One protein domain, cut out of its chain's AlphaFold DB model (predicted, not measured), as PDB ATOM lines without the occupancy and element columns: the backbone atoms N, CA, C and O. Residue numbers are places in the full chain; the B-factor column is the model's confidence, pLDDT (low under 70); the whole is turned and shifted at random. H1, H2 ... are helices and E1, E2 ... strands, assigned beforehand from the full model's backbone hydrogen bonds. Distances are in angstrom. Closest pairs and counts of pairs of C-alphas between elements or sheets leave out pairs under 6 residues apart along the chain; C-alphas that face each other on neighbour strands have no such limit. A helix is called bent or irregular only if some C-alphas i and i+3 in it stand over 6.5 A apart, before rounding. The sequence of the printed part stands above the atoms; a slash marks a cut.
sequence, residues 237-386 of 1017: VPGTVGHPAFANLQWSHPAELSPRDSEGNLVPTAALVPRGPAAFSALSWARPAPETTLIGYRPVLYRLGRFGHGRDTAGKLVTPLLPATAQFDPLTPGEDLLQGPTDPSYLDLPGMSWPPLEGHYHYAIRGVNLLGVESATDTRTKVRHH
ATOM      1  N   VAL A 237      29.382  19.182  96.925       70.56
ATOM      2  CA  VAL A 237      28.042  18.902  96.394       70.56
ATOM      3  C   VAL A 237      28.084  18.884  94.867       70.56
ATOM      4  O   VAL A 237      28.668  19.794  94.267       70.56
ATOM      5  N   PRO A 238      27.496  17.861  94.219       69.81
ATOM      6  CA  PRO A 238      27.348  17.853  92.772       69.81
ATOM      7  C   PRO A 238      26.348  18.930  92.340       69.81
ATOM      8  O   PRO A 238      25.272  19.068  92.921       69.81
ATOM      9  N   GLY A 239      26.675  19.671  91.289       69.88
ATOM     10  CA  GLY A 239      25.746  20.598  90.651       69.88
ATOM     11  C   GLY A 239      26.069  20.780  89.173       69.88
ATOM     12  O   GLY A 239      26.787  19.975  88.585       69.88
ATOM     13  N   THR A 240      25.550  21.854  88.573       68.56
ATOM     14  CA  THR A 240      25.845  22.201  87.177       68.56
ATOM     15  C   THR A 240      26.325  23.649  87.035       68.56
ATOM     16  O   THR A 240      25.766  24.546  87.665       68.56
ATOM     17  N   VAL A 241      27.353  23.889  86.214       67.94
ATOM     18  CA  VAL A 241      27.846  25.228  85.822       67.94
ATOM     19  C   VAL A 241      27.542  25.504  84.358       67.94
ATOM     20  O   VAL A 241      27.514  24.581  83.550       67.94
ATOM     21  N   GLY A 242      27.362  26.776  83.998       68.44
ATOM     22  CA  GLY A 242      27.297  27.184  82.594       68.44
ATOM     23  C   GLY A 242      28.574  26.803  81.837       68.44
ATOM     24  O   GLY A 242      29.679  26.884  82.372       68.44
ATOM     25  N   HIS A 243      28.415  26.375  80.590       76.75
ATOM     26  CA  HIS A 243      29.524  25.949  79.749       76.75
ATOM     27  C   HIS A 243      30.471  27.129  79.423       76.75
ATOM     28  O   HIS A 243      29.999  28.192  79.005       76.75
ATOM     29  N   PRO A 244      31.804  26.966  79.555       71.25
ATOM     30  CA  PRO A 244      32.774  28.068  79.495       71.25
ATOM     31  C   PRO A 244      32.744  28.863  78.198       71.25
ATOM     32  O   PRO A 244      32.918  30.078  78.210       71.25
ATOM     33  N   ALA A 245      32.491  28.185  77.078       76.44
ATOM     34  CA  ALA A 245      32.453  28.827  75.771       76.44
ATOM     35  C   ALA A 245      31.342  29.893  75.652       76.44
ATOM     36  O   ALA A 245      31.441  30.777  74.806       76.44
ATOM     37  N   PHE A 246      30.317  29.840  76.511       72.06
ATOM     38  CA  PHE A 246      29.234  30.827  76.552       72.06
ATOM     39  C   PHE A 246      29.408  31.882  77.647       72.06
ATOM     40  O   PHE A 246      28.712  32.891  77.609       72.06
ATOM     41  N   ALA A 247      30.333  31.698  78.595       67.06
ATOM     42  CA  ALA A 247      30.507  32.618  79.723       67.06
ATOM     43  C   ALA A 247      30.906  34.040  79.282       67.06
ATOM     44  O   ALA A 247      30.552  35.013  79.941       67.06
ATOM     45  N   ASN A 248      31.598  34.158  78.143       65.50
ATOM     46  CA  ASN A 248      32.060  35.435  77.590       65.50
ATOM     47  C   ASN A 248      31.107  36.038  76.541       65.50
ATOM     48  O   ASN A 248      31.392  37.111  76.011       65.50
ATOM     49  N   LEU A 249      30.005  35.361  76.203       64.06
ATOM     50  CA  LEU A 249      29.069  35.822  75.179       64.06
ATOM     51  C   LEU A 249      27.909  36.567  75.843       64.06
ATOM     52  O   LEU A 249      27.022  35.967  76.444       64.06
ATOM     53  N   GLN A 250      27.905  37.894  75.714       64.19
ATOM     54  CA  GLN A 250      26.760  38.720  76.090       64.19
ATOM     55  C   GLN A 250      25.709  38.641  74.980       64.19
ATOM     56  O   GLN A 250      25.732  39.427  74.036       64.19
ATOM     57  N   TRP A 251      24.808  37.661  75.067       64.44
ATOM     58  CA  TRP A 251      23.709  37.520  74.115       64.44
ATOM     59  C   TRP A 251      22.348  37.638  74.798       64.44
ATOM     60  O   TRP A 251      22.027  36.887  75.720       64.44
ATOM     61  N   SER A 252      21.534  38.576  74.320       62.19
ATOM     62  CA  SER A 252      20.117  38.684  74.649       62.19
ATOM     63  C   SER A 252      19.295  37.929  73.602       62.19
ATOM     64  O   SER A 252      19.344  38.226  72.410       62.19
ATOM     65  N   HIS A 253      18.540  36.922  74.049       61.34
ATOM     66  CA  HIS A 253      17.642  36.157  73.180       61.34
ATOM     67  C   HIS A 253      16.516  37.049  72.629       61.34
ATOM     68  O   HIS A 253      15.943  37.834  73.393       61.34
ATOM     69  N   PRO A 254      16.102  36.882  71.359       65.06
ATOM     70  CA  PRO A 254      14.818  37.387  70.890       65.06
ATOM     71  C   PRO A 254      13.685  36.764  71.724       65.06
ATOM     72  O   PRO A 254      13.575  35.537  71.824       65.06
ATOM     73  N   ALA A 255      12.823  37.594  72.321       60.50
ATOM     74  CA  ALA A 255      11.725  37.137  73.187       60.50
ATOM     75  C   ALA A 255      10.751  36.170  72.478       60.50
ATOM     76  O   ALA A 255      10.080  35.365  73.121       60.50
ATOM     77  N   GLU A 256      10.703  36.228  71.149       59.88
ATOM     78  CA  GLU A 256       9.829  35.437  70.275       59.88
ATOM     79  C   GLU A 256      10.228  33.953  70.183       59.88
ATOM     80  O   GLU A 256       9.370  33.115  69.917       59.88
ATOM     81  N   LEU A 257      11.499  33.611  70.441       56.19
ATOM     82  CA  LEU A 257      12.033  32.238  70.358       56.19
ATOM     83  C   LEU A 257      12.502  31.673  71.701       56.19
ATOM     84  O   LEU A 257      12.998  30.547  71.769       56.19
ATOM     85  N   SER A 258      12.344  32.441  72.777       62.31
ATOM     86  CA  SER A 258      12.632  31.957  74.122       62.31
ATOM     87  C   SER A 258      11.727  30.754  74.432       62.31
ATOM     88  O   SER A 258      10.505  30.866  74.286       62.31
ATOM     89  N   PRO A 259      12.290  29.598  74.839       58.44
ATOM     90  CA  PRO A 259      11.507  28.443  75.244       58.44
ATOM     91  C   PRO A 259      10.495  28.859  76.294       58.44
ATOM     92  O   PRO A 259      10.823  29.609  77.217       58.44
ATOM     93  N   ARG A 260       9.272  28.370  76.131       64.50
ATOM     94  CA  ARG A 260       8.242  28.511  77.143       64.50
ATOM     95  C   ARG A 260       8.165  27.224  77.949       64.50
ATOM     96  O   ARG A 260       8.382  26.146  77.393       64.50
ATOM     97  N   ASP A 261       7.931  27.339  79.249       65.44
ATOM     98  CA  ASP A 261       7.595  26.179  80.075       65.44
ATOM     99  C   ASP A 261       6.224  25.603  79.666       65.44
ATOM    100  O   ASP A 261       5.560  26.106  78.750       65.44
ATOM    101  N   SER A 262       5.802  24.512  80.311       55.66
ATOM    102  CA  SER A 262       4.492  23.894  80.058       55.66
ATOM    103  C   SER A 262       3.322  24.849  80.308       55.66
ATOM    104  O   SER A 262       2.227  24.627  79.793       55.66
ATOM    105  N   GLU A 263       3.557  25.920  81.060       64.75
ATOM    106  CA  GLU A 263       2.600  26.950  81.437       64.75
ATOM    107  C   GLU A 263       2.641  28.174  80.502       64.75
ATOM    108  O   GLU A 263       1.840  29.097  80.652       64.75
ATOM    109  N   GLY A 264       3.523  28.186  79.500       62.91
ATOM    110  CA  GLY A 264       3.632  29.270  78.528       62.91
ATOM    111  C   GLY A 264       4.492  30.453  78.984       62.91
ATOM    112  O   GLY A 264       4.576  31.444  78.250       62.91
ATOM    113  N   ASN A 265       5.151  30.388  80.141       67.81
ATOM    114  CA  ASN A 265       6.031  31.447  80.632       67.81
ATOM    115  C   ASN A 265       7.399  31.368  79.966       67.81
ATOM    116  O   ASN A 265       7.903  30.288  79.681       67.81
ATOM    117  N   LEU A 266       8.025  32.525  79.751       61.22
ATOM    118  CA  LEU A 266       9.392  32.587  79.245       61.22
ATOM    119  C   LEU A 266      10.346  31.934  80.252       61.22
ATOM    120  O   LEU A 266      10.437  32.361  81.403       61.22
ATOM    121  N   VAL A 267      11.081  30.919  79.805       62.38
ATOM    122  CA  VAL A 267      12.115  30.280  80.617       62.38
ATOM    123  C   VAL A 267      13.268  31.280  80.816       62.38
ATOM    124  O   VAL A 267      13.759  31.833  79.828       62.38
ATOM    125  N   PRO A 268      13.735  31.523  82.060       58.78
ATOM    126  CA  PRO A 268      14.804  32.483  82.331       58.78
ATOM    127  C   PRO A 268      16.064  32.203  81.507       58.78
ATOM    128  O   PRO A 268      16.473  31.049  81.369       58.78
ATOM    129  N   THR A 269      16.745  33.250  81.033       55.06
ATOM    130  CA  THR A 269      17.944  33.158  80.173       55.06
ATOM    131  C   THR A 269      19.036  32.251  80.758       55.06
ATOM    132  O   THR A 269      19.699  31.514  80.031       55.06
ATOM    133  N   ALA A 270      19.171  32.217  82.087       53.69
ATOM    134  CA  ALA A 270      20.118  31.352  82.793       53.69
ATOM    135  C   ALA A 270      19.834  29.844  82.639       53.69
ATOM    136  O   ALA A 270      20.745  29.030  82.795       53.69
ATOM    137  N   ALA A 271      18.593  29.445  82.354       58.28
ATOM    138  CA  ALA A 271      18.224  28.063  82.042       58.28
ATOM    139  C   ALA A 271      18.424  27.724  80.552       58.28
ATOM    140  O   ALA A 271      18.219  26.581  80.146       58.28
ATOM    141  N   LEU A 272      18.827  28.702  79.728       63.28
ATOM    142  CA  LEU A 272      19.056  28.510  78.299       63.28
ATOM    143  C   LEU A 272      20.512  28.182  77.962       63.28
ATOM    144  O   LEU A 272      20.747  27.544  76.940       63.28
ATOM    145  N   VAL A 273      21.466  28.582  78.806       68.19
ATOM    146  CA  VAL A 273      22.893  28.278  78.629       68.19
ATOM    147  C   VAL A 273      23.138  26.795  78.928       68.19
ATOM    148  O   VAL A 273      22.736  26.338  80.003       68.19
ATOM    149  N   PRO A 274      23.799  26.036  78.032       73.38
ATOM    150  CA  PRO A 274      24.173  24.655  78.311       73.38
ATOM    151  C   PRO A 274      24.968  24.559  79.609       73.38
ATOM    152  O   PRO A 274      25.863  25.375  79.846       73.38
ATOM    153  N   ARG A 275      24.632  23.584  80.455       70.88
ATOM    154  CA  ARG A 275      25.302  23.390  81.741       70.88
ATOM    155  C   ARG A 275      25.997  22.037  81.797       70.88
ATOM    156  O   ARG A 275      25.406  21.038  81.394       70.88
ATOM    157  N   GLY A 276      27.218  22.026  82.321       67.06
ATOM    158  CA  GLY A 276      27.998  20.822  82.592       67.06
ATOM    159  C   GLY A 276      28.039  20.496  84.080       67.06
ATOM    160  O   GLY A 276      27.826  21.396  84.898       67.06
ATOM    161  N   PRO A 277      28.280  19.231  84.457       69.94
ATOM    162  CA  PRO A 277      28.477  18.859  85.847       69.94
ATOM    163  C   PRO A 277      29.691  19.593  86.429       69.94
ATOM    164  O   PRO A 277      30.693  19.815  85.753       69.94
ATOM    165  N   ALA A 278      29.593  19.986  87.693       68.50
ATOM    166  CA  ALA A 278      30.705  20.554  88.441       68.50
ATOM    167  C   ALA A 278      30.592  20.212  89.924       68.50
ATOM    168  O   ALA A 278      29.502  19.984  90.458       68.50
ATOM    169  N   ALA A 279      31.744  20.207  90.587       67.62
ATOM    170  CA  ALA A 279      31.836  20.140  92.033       67.62
ATOM    171  C   ALA A 279      31.792  21.553  92.627       67.62
ATOM    172  O   ALA A 279      32.547  22.429  92.204       67.62
ATOM    173  N   PHE A 280      30.942  21.753  93.632       71.50
ATOM    174  CA  PHE A 280      30.882  22.986  94.418       71.50
ATOM    175  C   PHE A 280      31.094  22.691  95.895       71.50
ATOM    176  O   PHE A 280      30.848  21.570  96.349       71.50
ATOM    177  N   SER A 281      31.485  23.709  96.663       72.56
ATOM    178  CA  SER A 281      31.363  23.657  98.117       72.56
ATOM    179  C   SER A 281      29.988  24.132  98.560       72.56
ATOM    180  O   SER A 281      29.577  25.260  98.275       72.56
ATOM    181  N   ALA A 282      29.320  23.293  99.337       75.88
ATOM    182  CA  ALA A 282      28.284  23.721 100.257       75.88
ATOM    183  C   ALA A 282      28.930  23.928 101.626       75.88
ATOM    184  O   ALA A 282      29.577  23.017 102.148       75.88
ATOM    185  N   LEU A 283      28.764  25.114 102.209       74.88
ATOM    186  CA  LEU A 283      29.160  25.326 103.598       74.88
ATOM    187  C   LEU A 283      27.941  25.276 104.504       74.88
ATOM    188  O   LEU A 283      26.899  25.866 104.210       74.88
ATOM    189  N   SER A 284      28.097  24.599 105.632       76.31
ATOM    190  CA  SER A 284      27.107  24.559 106.698       76.31
ATOM    191  C   SER A 284      27.777  24.771 108.056       76.31
ATOM    192  O   SER A 284      28.948  24.458 108.270       76.31
ATOM    193  N   TRP A 285      27.045  25.386 108.977       77.75
ATOM    194  CA  TRP A 285      27.477  25.610 110.353       77.75
ATOM    195  C   TRP A 285      26.259  25.610 111.270       77.75
ATOM    196  O   TRP A 285      25.144  25.925 110.844       77.75
ATOM    197  N   ALA A 286      26.449  25.239 112.541       68.88
ATOM    198  CA  ALA A 286      25.347  25.236 113.496       68.88
ATOM    199  C   ALA A 286      24.746  26.631 113.634       68.88
ATOM    200  O   ALA A 286      25.442  27.615 113.905       68.88
ATOM    201  N   ARG A 287      23.416  26.680 113.559       65.69
ATOM    202  CA  ARG A 287      22.669  27.859 113.961       65.69
ATOM    203  C   ARG A 287      22.794  28.017 115.484       65.69
ATOM    204  O   ARG A 287      22.414  27.095 116.210       65.69
ATOM    205  N   PRO A 288      23.270  29.160 116.001       63.84
ATOM    206  CA  PRO A 288      23.093  29.459 117.414       63.84
ATOM    207  C   PRO A 288      21.590  29.562 117.717       63.84
ATOM    208  O   PRO A 288      20.818  30.018 116.872       63.84
ATOM    209  N   ALA A 289      21.160  29.132 118.909       65.56
ATOM    210  CA  ALA A 289      19.755  29.224 119.307       65.56
ATOM    211  C   ALA A 289      19.227  30.655 119.067       65.56
ATOM    212  O   ALA A 289      19.948  31.602 119.410       65.56
ATOM    213  N   PRO A 290      18.033  30.825 118.459       64.12
ATOM    214  CA  PRO A 290      17.487  32.147 118.178       64.12
ATOM    215  C   PRO A 290      17.452  32.964 119.469       64.12
ATOM    216  O   PRO A 290      17.010  32.471 120.508       64.12
ATOM    217  N   GLU A 291      17.974  34.186 119.413       65.62
ATOM    218  CA  GLU A 291      17.914  35.081 120.563       65.62
ATOM    219  C   GLU A 291      16.481  35.562 120.770       65.62
ATOM    220  O   GLU A 291      15.715  35.750 119.825       65.62
ATOM    221  N   THR A 292      16.122  35.773 122.034       66.19
ATOM    222  CA  THR A 292      14.850  36.379 122.423       66.19
ATOM    223  C   THR A 292      14.895  37.912 122.330       66.19
ATOM    224  O   THR A 292      14.027  38.591 122.868       66.19
ATOM    225  N   THR A 293      15.887  38.499 121.659       75.00
ATOM    226  CA  THR A 293      16.050  39.952 121.538       75.00
ATOM    227  C   THR A 293      16.043  40.408 120.075       75.00
ATOM    228  O   THR A 293      16.541  39.715 119.199       75.00
ATOM    229  N   LEU A 294      15.477  41.598 119.806       76.94
ATOM    230  CA  LEU A 294      15.517  42.270 118.491       76.94
ATOM    231  C   LEU A 294      16.946  42.468 117.954       76.94
ATOM    232  O   LEU A 294      17.169  42.370 116.753       76.94
ATOM    233  N   ILE A 295      17.898  42.758 118.848       84.88
ATOM    234  CA  ILE A 295      19.332  42.886 118.571       84.88
ATOM    235  C   ILE A 295      20.128  42.269 119.727       84.88
ATOM    236  O   ILE A 295      19.618  42.176 120.847       84.88
ATOM    237  N   GLY A 296      21.369  41.862 119.467       85.56
ATOM    238  CA  GLY A 296      22.260  41.248 120.451       85.56
ATOM    239  C   GLY A 296      23.733  41.315 120.045       85.56
ATOM    240  O   GLY A 296      24.082  41.863 119.000       85.56
ATOM    241  N   TYR A 297      24.615  40.771 120.885       85.44
ATOM    242  CA  TYR A 297      26.074  40.828 120.685       85.44
ATOM    243  C   TYR A 297      26.624  39.723 119.771       85.44
ATOM    244  O   TYR A 297      27.806  39.730 119.419       85.44
ATOM    245  N   ARG A 298      25.780  38.763 119.383       84.38
ATOM    246  CA  ARG A 298      26.157  37.643 118.518       84.38
ATOM    247  C   ARG A 298      26.432  38.085 117.076       84.38
ATOM    248  O   ARG A 298      25.952  39.136 116.643       84.38
ATOM    249  N   PRO A 299      27.192  37.281 116.313       83.75
ATOM    250  CA  PRO A 299      27.325  37.504 114.884       83.75
ATOM    251  C   PRO A 299      25.968  37.348 114.191       83.75
ATOM    252  O   PRO A 299      25.267  36.355 114.393       83.75
ATOM    253  N   VAL A 300      25.619  38.333 113.370       80.06
ATOM    254  CA  VAL A 300      24.400  38.354 112.534       80.06
ATOM    255  C   VAL A 300      24.718  38.241 111.045       80.06
ATOM    256  O   VAL A 300      23.861  37.895 110.232       80.06
ATOM    257  N   LEU A 301      25.971  38.526 110.715       83.75
ATOM    258  CA  LEU A 301      26.569  38.458 109.403       83.75
ATOM    259  C   LEU A 301      27.798  37.556 109.512       83.75
ATOM    260  O   LEU A 301      28.424  37.467 110.573       83.75
ATOM    261  N   TYR A 302      28.146  36.879 108.428       84.94
ATOM    262  CA  TYR A 302      29.361  36.079 108.364       84.94
ATOM    263  C   TYR A 302      30.186  36.480 107.155       84.94
ATOM    264  O   TYR A 302      29.674  36.535 106.037       84.94
ATOM    265  N   ARG A 303      31.479  36.711 107.378       85.00
ATOM    266  CA  ARG A 303      32.428  36.946 106.297       85.00
ATOM    267  C   ARG A 303      33.173  35.670 105.985       85.00
ATOM    268  O   ARG A 303      33.761  35.053 106.876       85.00
ATOM    269  N   LEU A 304      33.150  35.299 104.716       84.88
ATOM    270  CA  LEU A 304      33.744  34.069 104.238       84.88
ATOM    271  C   LEU A 304      34.947  34.369 103.354       84.88
ATOM    272  O   LEU A 304      34.851  35.092 102.364       84.88
ATOM    273  N   GLY A 305      36.076  33.782 103.724       86.50
ATOM    274  CA  GLY A 305      37.293  33.812 102.937       86.50
ATOM    275  C   GLY A 305      37.678  32.416 102.456       86.50
ATOM    276  O   GLY A 305      37.416  31.418 103.137       86.50
ATOM    277  N   ARG A 306      38.346  32.344 101.306       89.12
ATOM    278  CA  ARG A 306      38.880  31.116 100.712       89.12
ATOM    279  C   ARG A 306      40.383  31.246 100.494       89.12
ATOM    280  O   ARG A 306      40.863  32.245  99.980       89.12
ATOM    281  N   PHE A 307      41.122  30.202 100.845       90.25
ATOM    282  CA  PHE A 307      42.531  30.048 100.497       90.25
ATOM    283  C   PHE A 307      42.695  28.802  99.627       90.25
ATOM    284  O   PHE A 307      42.410  27.688 100.079       90.25
ATOM    285  N   GLY A 308      43.141  28.982  98.384       88.75
ATOM    286  CA  GLY A 308      43.431  27.884  97.463       88.75
ATOM    287  C   GLY A 308      44.883  27.424  97.566       88.75
ATOM    288  O   GLY A 308      45.801  28.235  97.526       88.75
ATOM    289  N   HIS A 309      45.106  26.111  97.640       86.88
ATOM    290  CA  HIS A 309      46.456  25.523  97.592       86.88
ATOM    291  C   HIS A 309      46.966  25.265  96.164       86.88
ATOM    292  O   HIS A 309      48.071  24.753  95.987       86.88
ATOM    293  N   GLY A 310      46.167  25.610  95.151       82.38
ATOM    294  CA  GLY A 310      46.459  25.402  93.733       82.38
ATOM    295  C   GLY A 310      46.013  24.034  93.204       82.38
ATOM    296  O   GLY A 310      45.903  23.057  93.955       82.38
ATOM    297  N   ARG A 311      45.790  23.966  91.884       77.75
ATOM    298  CA  ARG A 311      45.264  22.782  91.177       77.75
ATOM    299  C   ARG A 311      46.118  21.526  91.360       77.75
ATOM    300  O   ARG A 311      45.588  20.440  91.558       77.75
ATOM    301  N   ASP A 312      47.439  21.679  91.446       80.44
ATOM    302  CA  ASP A 312      48.392  20.566  91.577       80.44
ATOM    303  C   ASP A 312      48.238  19.804  92.912       80.44
ATOM    304  O   ASP A 312      48.843  18.753  93.145       80.44
ATOM    305  N   THR A 313      47.429  20.330  93.837       84.25
ATOM    306  CA  THR A 313      47.097  19.657  95.096       84.25
ATOM    307  C   THR A 313      45.888  18.735  94.992       84.25
ATOM    308  O   THR A 313      45.693  17.928  95.902       84.25
ATOM    309  N   ALA A 314      45.130  18.761  93.892       80.06
ATOM    310  CA  ALA A 314      43.928  17.947  93.695       80.06
ATOM    311  C   ALA A 314      44.210  16.446  93.832       80.06
ATOM    312  O   ALA A 314      43.404  15.717  94.405       80.06
ATOM    313  N   GLY A 315      45.397  15.994  93.414       77.38
ATOM    314  CA  GLY A 315      45.852  14.607  93.548       77.38
ATOM    315  C   GLY A 315      46.339  14.184  94.932       77.38
ATOM    316  O   GLY A 315      46.561  12.997  95.170       77.38
ATOM    317  N   LYS A 316      46.542  15.124  95.860       82.62
ATOM    318  CA  LYS A 316      47.086  14.819  97.187       82.62
ATOM    319  C   LYS A 316      45.958  14.336  98.093       82.62
ATOM    320  O   LYS A 316      44.989  15.052  98.321       82.62
ATOM    321  N   LEU A 317      46.097  13.134  98.655       83.38
ATOM    322  CA  LEU A 317      45.147  12.619  99.653       83.38
ATOM    323  C   LEU A 317      45.201  13.421 100.960       83.38
ATOM    324  O   LEU A 317      44.200  13.551 101.658       83.38
ATOM    325  N   VAL A 318      46.372  13.976 101.280       87.25
ATOM    326  CA  VAL A 318      46.589  14.791 102.474       87.25
ATOM    327  C   VAL A 318      46.439  16.261 102.111       87.25
ATOM    328  O   VAL A 318      47.117  16.754 101.207       87.25
ATOM    329  N   THR A 319      45.575  16.964 102.842       86.69
ATOM    330  CA  THR A 319      45.449  18.417 102.720       86.69
ATOM    331  C   THR A 319      46.777  19.092 103.059       86.69
ATOM    332  O   THR A 319      47.316  18.822 104.135       86.69
ATOM    333  N   PRO A 320      47.305  19.973 102.192       91.69
ATOM    334  CA  PRO A 320      48.504  20.730 102.515       91.69
ATOM    335  C   PRO A 320      48.300  21.583 103.771       91.69
ATOM    336  O   PRO A 320      47.199  22.062 104.047       91.69
ATOM    337  N   LEU A 321      49.377  21.779 104.532       92.38
ATOM    338  CA  LEU A 321      49.349  22.646 105.707       92.38
ATOM    339  C   LEU A 321      49.025  24.081 105.280       92.38
ATOM    340  O   LEU A 321      49.650  24.612 104.365       92.38
ATOM    341  N   LEU A 322      48.058  24.703 105.954       91.88
ATOM    342  CA  LEU A 322      47.739  26.114 105.763       91.88
ATOM    343  C   LEU A 322      48.941  26.968 106.209       91.88
ATOM    344  O   LEU A 322      49.336  26.869 107.376       91.88
ATOM    345  N   PRO A 323      49.537  27.795 105.329       92.00
ATOM    346  CA  PRO A 323      50.636  28.672 105.718       92.00
ATOM    347  C   PRO A 323      50.225  29.610 106.854       92.00
ATOM    348  O   PRO A 323      49.110  30.130 106.863       92.00
ATOM    349  N   ALA A 324      51.136  29.894 107.787       88.31
ATOM    350  CA  ALA A 324      50.869  30.850 108.870       88.31
ATOM    351  C   ALA A 324      50.535  32.265 108.346       88.31
ATOM    352  O   ALA A 324      49.859  33.031 109.024       88.31
ATOM    353  N   THR A 325      50.979  32.584 107.128       89.00
ATOM    354  CA  THR A 325      50.746  33.851 106.421       89.00
ATOM    355  C   THR A 325      49.615  33.773 105.387       89.00
ATOM    356  O   THR A 325      49.540  34.638 104.518       89.00
ATOM    357  N   ALA A 326      48.778  32.728 105.410       88.62
ATOM    358  CA  ALA A 326      47.695  32.559 104.441       88.62
ATOM    359  C   ALA A 326      46.720  33.747 104.485       88.62
ATOM    360  O   ALA A 326      46.126  34.036 105.525       88.62
ATOM    361  N   GLN A 327      46.551  34.415 103.344       89.50
ATOM    362  CA  GLN A 327      45.540  35.448 103.151       89.50
ATOM    363  C   GLN A 327      44.324  34.805 102.493       89.50
ATOM    364  O   GLN A 327      44.450  34.186 101.444       89.50
ATOM    365  N   PHE A 328      43.167  34.883 103.147       87.94
ATOM    366  CA  PHE A 328      41.932  34.332 102.603       87.94
ATOM    367  C   PHE A 328      41.256  35.382 101.726       87.94
ATOM    368  O   PHE A 328      40.889  36.449 102.222       87.94
ATOM    369  N   ASP A 329      41.067  35.059 100.451       83.44
ATOM    370  CA  ASP A 329      40.381  35.925  99.499       83.44
ATOM    371  C   ASP A 329      38.869  35.905  99.784       83.44
ATOM    372  O   ASP A 329      38.307  34.821  99.984       83.44
ATOM    373  N   PRO A 330      38.184  37.061  99.821       78.25
ATOM    374  CA  PRO A 330      36.732  37.096  99.968       78.25
ATOM    375  C   PRO A 330      36.065  36.425  98.758       78.25
ATOM    376  O   PRO A 330      36.440  36.693  97.618       78.25
ATOM    377  N   LEU A 331      35.080  35.550  98.998       67.88
ATOM    378  CA  LEU A 331      34.402  34.810  97.918       67.88
ATOM    379  C   LEU A 331      33.520  35.698  97.040       67.88
ATOM    380  O   LEU A 331      33.553  35.550  95.822       67.88
ATOM    381  N   THR A 332      32.814  36.652  97.647       64.88
ATOM    382  CA  THR A 332      32.208  37.770  96.923       64.88
ATOM    383  C   THR A 332      32.701  39.073  97.549       64.88
ATOM    384  O   THR A 332      32.470  39.305  98.742       64.88
ATOM    385  N   PRO A 333      33.421  39.931  96.807       52.75
ATOM    386  CA  PRO A 333      33.858  41.221  97.326       52.75
ATOM    387  C   PRO A 333      32.661  42.052  97.813       52.75
ATOM    388  O   PRO A 333      31.798  42.421  97.028       52.75
ATOM    389  N   GLY A 334      32.612  42.351  99.115       53.75
ATOM    390  CA  GLY A 334      31.598  43.234  99.704       53.75
ATOM    391  C   GLY A 334      30.290  42.573 100.159       53.75
ATOM    392  O   GLY A 334      29.473  43.271 100.767       53.75
ATOM    393  N   GLU A 335      30.104  41.266  99.945       63.81
ATOM    394  CA  GLU A 335      28.930  40.538 100.443       63.81
ATOM    395  C   GLU A 335      29.249  39.823 101.761       63.81
ATOM    396  O   GLU A 335      30.054  38.890 101.817       63.81
ATOM    397  N   ASP A 336      28.595  40.255 102.838       69.94
ATOM    398  CA  ASP A 336      28.530  39.485 104.073       69.94
ATOM    399  C   ASP A 336      27.291  38.576 104.015       69.94
ATOM    400  O   ASP A 336      26.198  39.005 103.634       69.94
ATOM    401  N   LEU A 337      27.441  37.310 104.405       72.31
ATOM    402  CA  LEU A 337      26.349  36.342 104.371       72.31
ATOM    403  C   LEU A 337      25.382  36.613 105.518       72.31
ATOM    404  O   LEU A 337      25.756  36.543 106.695       72.31
ATOM    405  N   LEU A 338      24.124  36.882 105.172       65.94
ATOM    406  CA  LEU A 338      23.054  37.014 106.145       65.94
ATOM    407  C   LEU A 338      22.780  35.669 106.826       65.94
ATOM    408  O   LEU A 338      22.703  34.627 106.175       65.94
ATOM    409  N   GLN A 339      22.548  35.695 108.136       64.56
ATOM    410  CA  GLN A 339      22.029  34.546 108.873       64.56
ATOM    411  C   GLN A 339      20.602  34.174 108.397       64.56
ATOM    412  O   GLN A 339      19.606  34.654 108.938       64.56
ATOM    413  N   GLY A 340      20.494  33.327 107.367       57.12
ATOM    414  CA  GLY A 340      19.229  32.894 106.758       57.12
ATOM    415  C   GLY A 340      18.596  31.630 107.386       57.12
ATOM    416  O   GLY A 340      19.288  30.853 108.046       57.12
ATOM    417  N   PRO A 341      17.274  31.407 107.210       45.12
ATOM    418  CA  PRO A 341      16.541  30.265 107.772       45.12
ATOM    419  C   PRO A 341      16.588  28.946 106.965       45.12
ATOM    420  O   PRO A 341      16.001  27.974 107.437       45.12
ATOM    421  N   THR A 342      17.239  28.868 105.798       46.34
ATOM    422  CA  THR A 342      17.156  27.697 104.892       46.34
ATOM    423  C   THR A 342      18.511  27.293 104.301       46.34
ATOM    424  O   THR A 342      19.119  28.140 103.659       46.34
ATOM    425  N   ASP A 343      18.883  26.014 104.499       52.12
ATOM    426  CA  ASP A 343      19.875  25.153 103.804       52.12
ATOM    427  C   ASP A 343      21.289  25.701 103.484       52.12
ATOM    428  O   ASP A 343      21.521  26.909 103.518       52.12
ATOM    429  N   PRO A 344      22.304  24.829 103.260       52.38
ATOM    430  CA  PRO A 344      23.672  25.279 103.012       52.38
ATOM    431  C   PRO A 344      23.719  26.306 101.881       52.38
ATOM    432  O   PRO A 344      23.186  26.088 100.793       52.38
ATOM    433  N   SER A 345      24.383  27.432 102.131       57.22
ATOM    434  CA  SER A 345      24.643  28.405 101.077       57.22
ATOM    435  C   SER A 345      25.631  27.772 100.094       57.22
ATOM    436  O   SER A 345      26.749  27.406 100.467       57.22
ATOM    437  N   TYR A 346      25.210  27.591  98.844       56.19
ATOM    438  CA  TYR A 346      26.109  27.238  97.749       56.19
ATOM    439  C   TYR A 346      26.950  28.475  97.433       56.19
ATOM    440  O   TYR A 346      26.443  29.441  96.872       56.19
ATOM    441  N   LEU A 347      28.207  28.479  97.869       58.84
ATOM    442  CA  LEU A 347      29.009  29.708  97.962       58.84
ATOM    443  C   LEU A 347      29.978  29.913  96.800       58.84
ATOM    444  O   LEU A 347      30.491  31.010  96.618       58.84
ATOM    445  N   ASP A 348      30.190  28.883  95.984       60.69
ATOM    446  CA  ASP A 348      31.025  28.959  94.781       60.69
ATOM    447  C   ASP A 348      30.182  29.231  93.503       60.69
ATOM    448  O   ASP A 348      30.564  28.840  92.404       60.69
ATOM    449  N   LEU A 349      29.020  29.891  93.614       54.72
ATOM    450  CA  LEU A 349      28.163  30.274  92.477       54.72
ATOM    451  C   LEU A 349      27.917  31.794  92.484       54.72
ATOM    452  O   LEU A 349      26.854  32.223  92.929       54.72
ATOM    453  N   PRO A 350      28.880  32.630  92.043       41.56
ATOM    454  CA  PRO A 350      28.800  33.147  90.665       41.56
ATOM    455  C   PRO A 350      30.164  33.500  90.014       41.56
ATOM    456  O   PRO A 350      31.083  33.993  90.657       41.56
ATOM    457  N   GLY A 351      30.281  33.297  88.693       48.38
ATOM    458  CA  GLY A 351      31.407  33.796  87.875       48.38
ATOM    459  C   GLY A 351      32.526  32.799  87.539       48.38
ATOM    460  O   GLY A 351      33.585  33.213  87.079       48.38
ATOM    461  N   MET A 352      32.325  31.496  87.762       43.72
ATOM    462  CA  MET A 352      33.404  30.504  87.684       43.72
ATOM    463  C   MET A 352      34.035  30.384  86.286       43.72
ATOM    464  O   MET A 352      33.432  29.877  85.340       43.72
ATOM    465  N   SER A 353      35.298  30.807  86.197       48.94
ATOM    466  CA  SER A 353      36.255  30.391  85.176       48.94
ATOM    467  C   SER A 353      36.384  28.869  85.201       48.94
ATOM    468  O   SER A 353      36.699  28.308  86.244       48.94
ATOM    469  N   TRP A 354      36.148  28.214  84.072       48.78
ATOM    470  CA  TRP A 354      36.394  26.781  83.887       48.78
ATOM    471  C   TRP A 354      37.911  26.542  83.712       48.78
ATOM    472  O   TRP A 354      38.526  27.345  82.998       48.78
ATOM    473  N   PRO A 355      38.548  25.502  84.301       53.91
ATOM    474  CA  PRO A 355      38.002  24.374  85.084       53.91
ATOM    475  C   PRO A 355      37.361  24.737  86.414       53.91
ATOM    476  O   PRO A 355      37.758  25.744  86.997       53.91
ATOM    477  N   PRO A 356      36.416  23.914  86.934       59.66
ATOM    478  CA  PRO A 356      36.012  24.024  88.328       59.66
ATOM    479  C   PRO A 356      37.259  24.012  89.214       59.66
ATOM    480  O   PRO A 356      38.295  23.450  88.864       59.66
ATOM    481  N   LEU A 357      37.155  24.681  90.355       66.69
ATOM    482  CA  LEU A 357      38.216  24.873  91.337       66.69
ATOM    483  C   LEU A 357      38.847  23.540  91.761       66.69
ATOM    484  O   LEU A 357      38.450  22.986  92.769       66.69
ATOM    485  N   GLU A 358      39.839  23.009  91.055       75.69
ATOM    486  CA  GLU A 358      40.534  21.794  91.486       75.69
ATOM    487  C   GLU A 358      41.558  22.117  92.576       75.69
ATOM    488  O   GLU A 358      42.194  23.174  92.563       75.69
ATOM    489  N   GLY A 359      41.729  21.217  93.544       83.06
ATOM    490  CA  GLY A 359      42.713  21.352  94.613       83.06
ATOM    491  C   GLY A 359      42.131  21.293  96.019       83.06
ATOM    492  O   GLY A 359      40.936  21.098  96.245       83.06
ATOM    493  N   HIS A 360      43.010  21.449  97.005       87.06
ATOM    494  CA  HIS A 360      42.587  21.673  98.382       87.06
ATOM    495  C   HIS A 360      42.320  23.150  98.613       87.06
ATOM    496  O   HIS A 360      43.130  24.008  98.255       87.06
ATOM    497  N   TYR A 361      41.231  23.423  99.313       88.94
ATOM    498  CA  TYR A 361      40.862  24.758  99.745       88.94
ATOM    499  C   TYR A 361      40.662  24.755 101.249       88.94
ATOM    500  O   TYR A 361      40.176  23.781 101.827       88.94
ATOM    501  N   HIS A 362      41.057  25.850 101.886       90.62
ATOM    502  CA  HIS A 362      40.583  26.170 103.223       90.62
ATOM    503  C   HIS A 362      39.552  27.277 103.115       90.62
ATOM    504  O   HIS A 362      39.753  28.250 102.389       90.62
ATOM    505  N   TYR A 363      38.486  27.138 103.882       89.12
ATOM    506  CA  TYR A 363      37.511  28.190 104.099       89.12
ATOM    507  C   TYR A 363      37.679  28.697 105.520       89.12
ATOM    508  O   TYR A 363      37.878  27.903 106.441       89.12
ATOM    509  N   ALA A 364      37.621  30.011 105.683       89.81
ATOM    510  CA  ALA A 364      37.620  30.672 106.975       89.81
ATOM    511  C   ALA A 364      36.353  31.509 107.077       89.81
ATOM    512  O   ALA A 364      36.110  32.367 106.229       89.81
ATOM    513  N   ILE A 365      35.561  31.261 108.114       87.38
ATOM    514  CA  ILE A 365      34.375  32.053 108.413       87.38
ATOM    515  C   ILE A 365      34.629  32.894 109.660       87.38
ATOM    516  O   ILE A 365      35.101  32.392 110.685       87.38
ATOM    517  N   ARG A 366      34.321  34.183 109.561       88.25
ATOM    518  CA  ARG A 366      34.362  35.134 110.672       88.25
ATOM    519  C   ARG A 366      32.964  35.626 110.966       88.25
ATOM    520  O   ARG A 366      32.198  35.910 110.048       88.25
ATOM    521  N   GLY A 367      32.632  35.708 112.247       86.75
ATOM    522  CA  GLY A 367      31.387  36.321 112.683       86.75
ATOM    523  C   GLY A 367      31.508  37.839 112.615       86.75
ATOM    524  O   GLY A 367      32.521  38.391 113.030       86.75
ATOM    525  N   VAL A 368      30.480  38.513 112.118       86.00
ATOM    526  CA  VAL A 368      30.350  39.970 112.150       86.00
ATOM    527  C   VAL A 368      29.102  40.292 112.958       86.00
ATOM    528  O   VAL A 368      27.989  39.877 112.614       86.00
ATOM    529  N   ASN A 369      29.281  40.973 114.087       87.25
ATOM    530  CA  ASN A 369      28.153  41.390 114.914       87.25
ATOM    531  C   ASN A 369      27.496  42.664 114.375       87.25
ATOM    532  O   ASN A 369      27.973  43.317 113.448       87.25
ATOM    533  N   LEU A 370      26.398  43.046 115.018       88.69
ATOM    534  CA  LEU A 370      25.626  44.237 114.679       88.69
ATOM    535  C   LEU A 370      26.401  45.561 114.870       88.69
ATOM    536  O   LEU A 370      25.925  46.603 114.429       88.69
ATOM    537  N   LEU A 371      27.574  45.547 115.508       88.19
ATOM    538  CA  LEU A 371      28.455  46.712 115.678       88.19
ATOM    539  C   LEU A 371      29.569  46.767 114.615       88.19
ATOM    540  O   LEU A 371      30.510  47.560 114.727       88.19
ATOM    541  N   GLY A 372      29.497  45.894 113.604       81.94
ATOM    542  CA  GLY A 372      30.503  45.788 112.548       81.94
ATOM    543  C   GLY A 372      31.858  45.313 113.074       81.94
ATOM    544  O   GLY A 372      32.884  45.584 112.453       81.94
ATOM    545  N   VAL A 373      31.889  44.668 114.246       85.06
ATOM    546  CA  VAL A 373      33.107  44.059 114.780       85.06
ATOM    547  C   VAL A 373      33.201  42.644 114.234       85.06
ATOM    548  O   VAL A 373      32.298  41.829 114.422       85.06
ATOM    549  N   GLU A 374      34.301  42.374 113.541       85.25
ATOM    550  CA  GLU A 374      34.682  41.036 113.105       85.25
ATOM    551  C   GLU A 374      35.296  40.241 114.249       85.25
ATOM    552  O   GLU A 374      36.070  40.774 115.050       85.25
ATOM    553  N   SER A 375      35.004  38.945 114.264       86.56
ATOM    554  CA  SER A 375      35.606  38.005 115.193       86.56
ATOM    555  C   SER A 375      37.135  38.006 115.066       86.56
ATOM    556  O   SER A 375      37.693  37.953 113.964       86.56
ATOM    557  N   ALA A 376      37.843  38.057 116.193       84.56
ATOM    558  CA  ALA A 376      39.302  37.989 116.240       84.56
ATOM    559  C   ALA A 376      39.821  36.612 115.814       84.56
ATOM    560  O   ALA A 376      40.955  36.492 115.345       84.56
ATOM    561  N   THR A 377      38.991  35.588 115.997       87.31
ATOM    562  CA  THR A 377      39.218  34.220 115.546       87.31
ATOM    563  C   THR A 377      38.373  33.925 114.316       87.31
ATOM    564  O   THR A 377      37.332  34.535 114.088       87.31
ATOM    565  N   ASP A 378      38.826  32.988 113.495       89.00
ATOM    566  CA  ASP A 378      38.031  32.396 112.432       89.00
ATOM    567  C   ASP A 378      37.784  30.918 112.739       89.00
ATOM    568  O   ASP A 378      38.580  30.250 113.403       89.00
ATOM    569  N   THR A 379      36.675  30.399 112.229       88.06
ATOM    570  CA  THR A 379      36.459  28.956 112.178       88.06
ATOM    571  C   THR A 379      36.863  28.487 110.799       88.06
ATOM    572  O   THR A 379      36.386  29.000 109.786       88.06
ATOM    573  N   ARG A 380      37.787  27.530 110.754       90.56
ATOM    574  CA  ARG A 380      38.351  27.037 109.502       90.56
ATOM    575  C   ARG A 380      37.859  25.639 109.210       90.56
ATOM    576  O   ARG A 380      37.786  24.797 110.100       90.56
ATOM    577  N   THR A 381      37.604  25.382 107.942       89.56
ATOM    578  CA  THR A 381      37.394  24.034 107.431       89.56
ATOM    579  C   THR A 381      38.154  23.860 106.133       89.56
ATOM    580  O   THR A 381      38.664  24.826 105.559       89.56
ATOM    581  N   LYS A 382      38.261  22.621 105.678       88.56
ATOM    582  CA  LYS A 382      38.965  22.283 104.449       88.56
ATOM    583  C   LYS A 382      38.074  21.432 103.570       88.56
ATOM    584  O   LYS A 382      37.396  20.539 104.068       88.56
ATOM    585  N   VAL A 383      38.139  21.675 102.272       85.50
ATOM    586  CA  VAL A 383      37.512  20.820 101.269       85.50
ATOM    587  C   VAL A 383      38.564  20.433 100.244       85.50
ATOM    588  O   VAL A 383      39.490  21.197  99.950       85.50
ATOM    589  N   ARG A 384      38.417  19.235  99.694       85.94
ATOM    590  CA  ARG A 384      39.175  18.808  98.527       85.94
ATOM    591  C   ARG A 384      38.230  18.763  97.345       85.94
ATOM    592  O   ARG A 384      37.397  17.862  97.254       85.94
ATOM    593  N   HIS A 385      38.437  19.678  96.420       79.06
ATOM    594  CA  HIS A 385      37.829  19.612  95.108       79.06
ATOM    595  C   HIS A 385      38.741  18.808  94.194       79.06
ATOM    596  O   HIS A 385      39.938  19.072  94.076       79.06
ATOM    597  N   HIS A 386      38.192  17.771  93.593       76.81
ATOM    598  CA  HIS A 386      38.875  16.994  92.572       76.81
ATOM    599  C   HIS A 386      37.807  16.484  91.624       76.81
ATOM    600  O   HIS A 386      36.746  16.056  92.090       76.81
TER     601      HIS A 386
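Overview. This is residues 237 to 386 of the 1017 residues of the protein "Fibronectin type-III domain-containing protein" of Acidimicrobiia bacterium (UniProt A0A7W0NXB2). Expect little regular structure: a twisted antiparallel sheet, E3-E4-E5, at one end, and bent ribbon E1-E2 reaching toward far loop 248 to 274. The 150 printed residues include, in order, E1 H1 E2 E3 E4 E5, mostly strand. The whole is loose, radius of gyration of the C-alphas 19.1 A, spanning 54 by 46 by 23 A.

Along the chain. Find C-alpha 299 at (27.325, 37.504, 114.884), where E3, residues 299 to 308, begins. E4 is 359 to 369, 32.0 A long; E5, 379 to 385, ends at (37.829, 19.612, 95.108). E1 is 237 to 242, H1 244 to 247, E2 275 to 284.

Arrangement. Hairpins E3-E4 and E4-E5 make a meander, successive antiparallel neighbours; find N 303 and O 366, N 361 and O 383, each 2.9 A apart. Across E1 and E2, N 239 and O 278 are 3.0 A apart. The closest C-alphas of E2 and E5, 279 and 385, are 6.8 A apart.

Size, cuts and confidence. The printed part has no cut; E3 to E4 is a long link. pLDDT is under 70 in 69 residues.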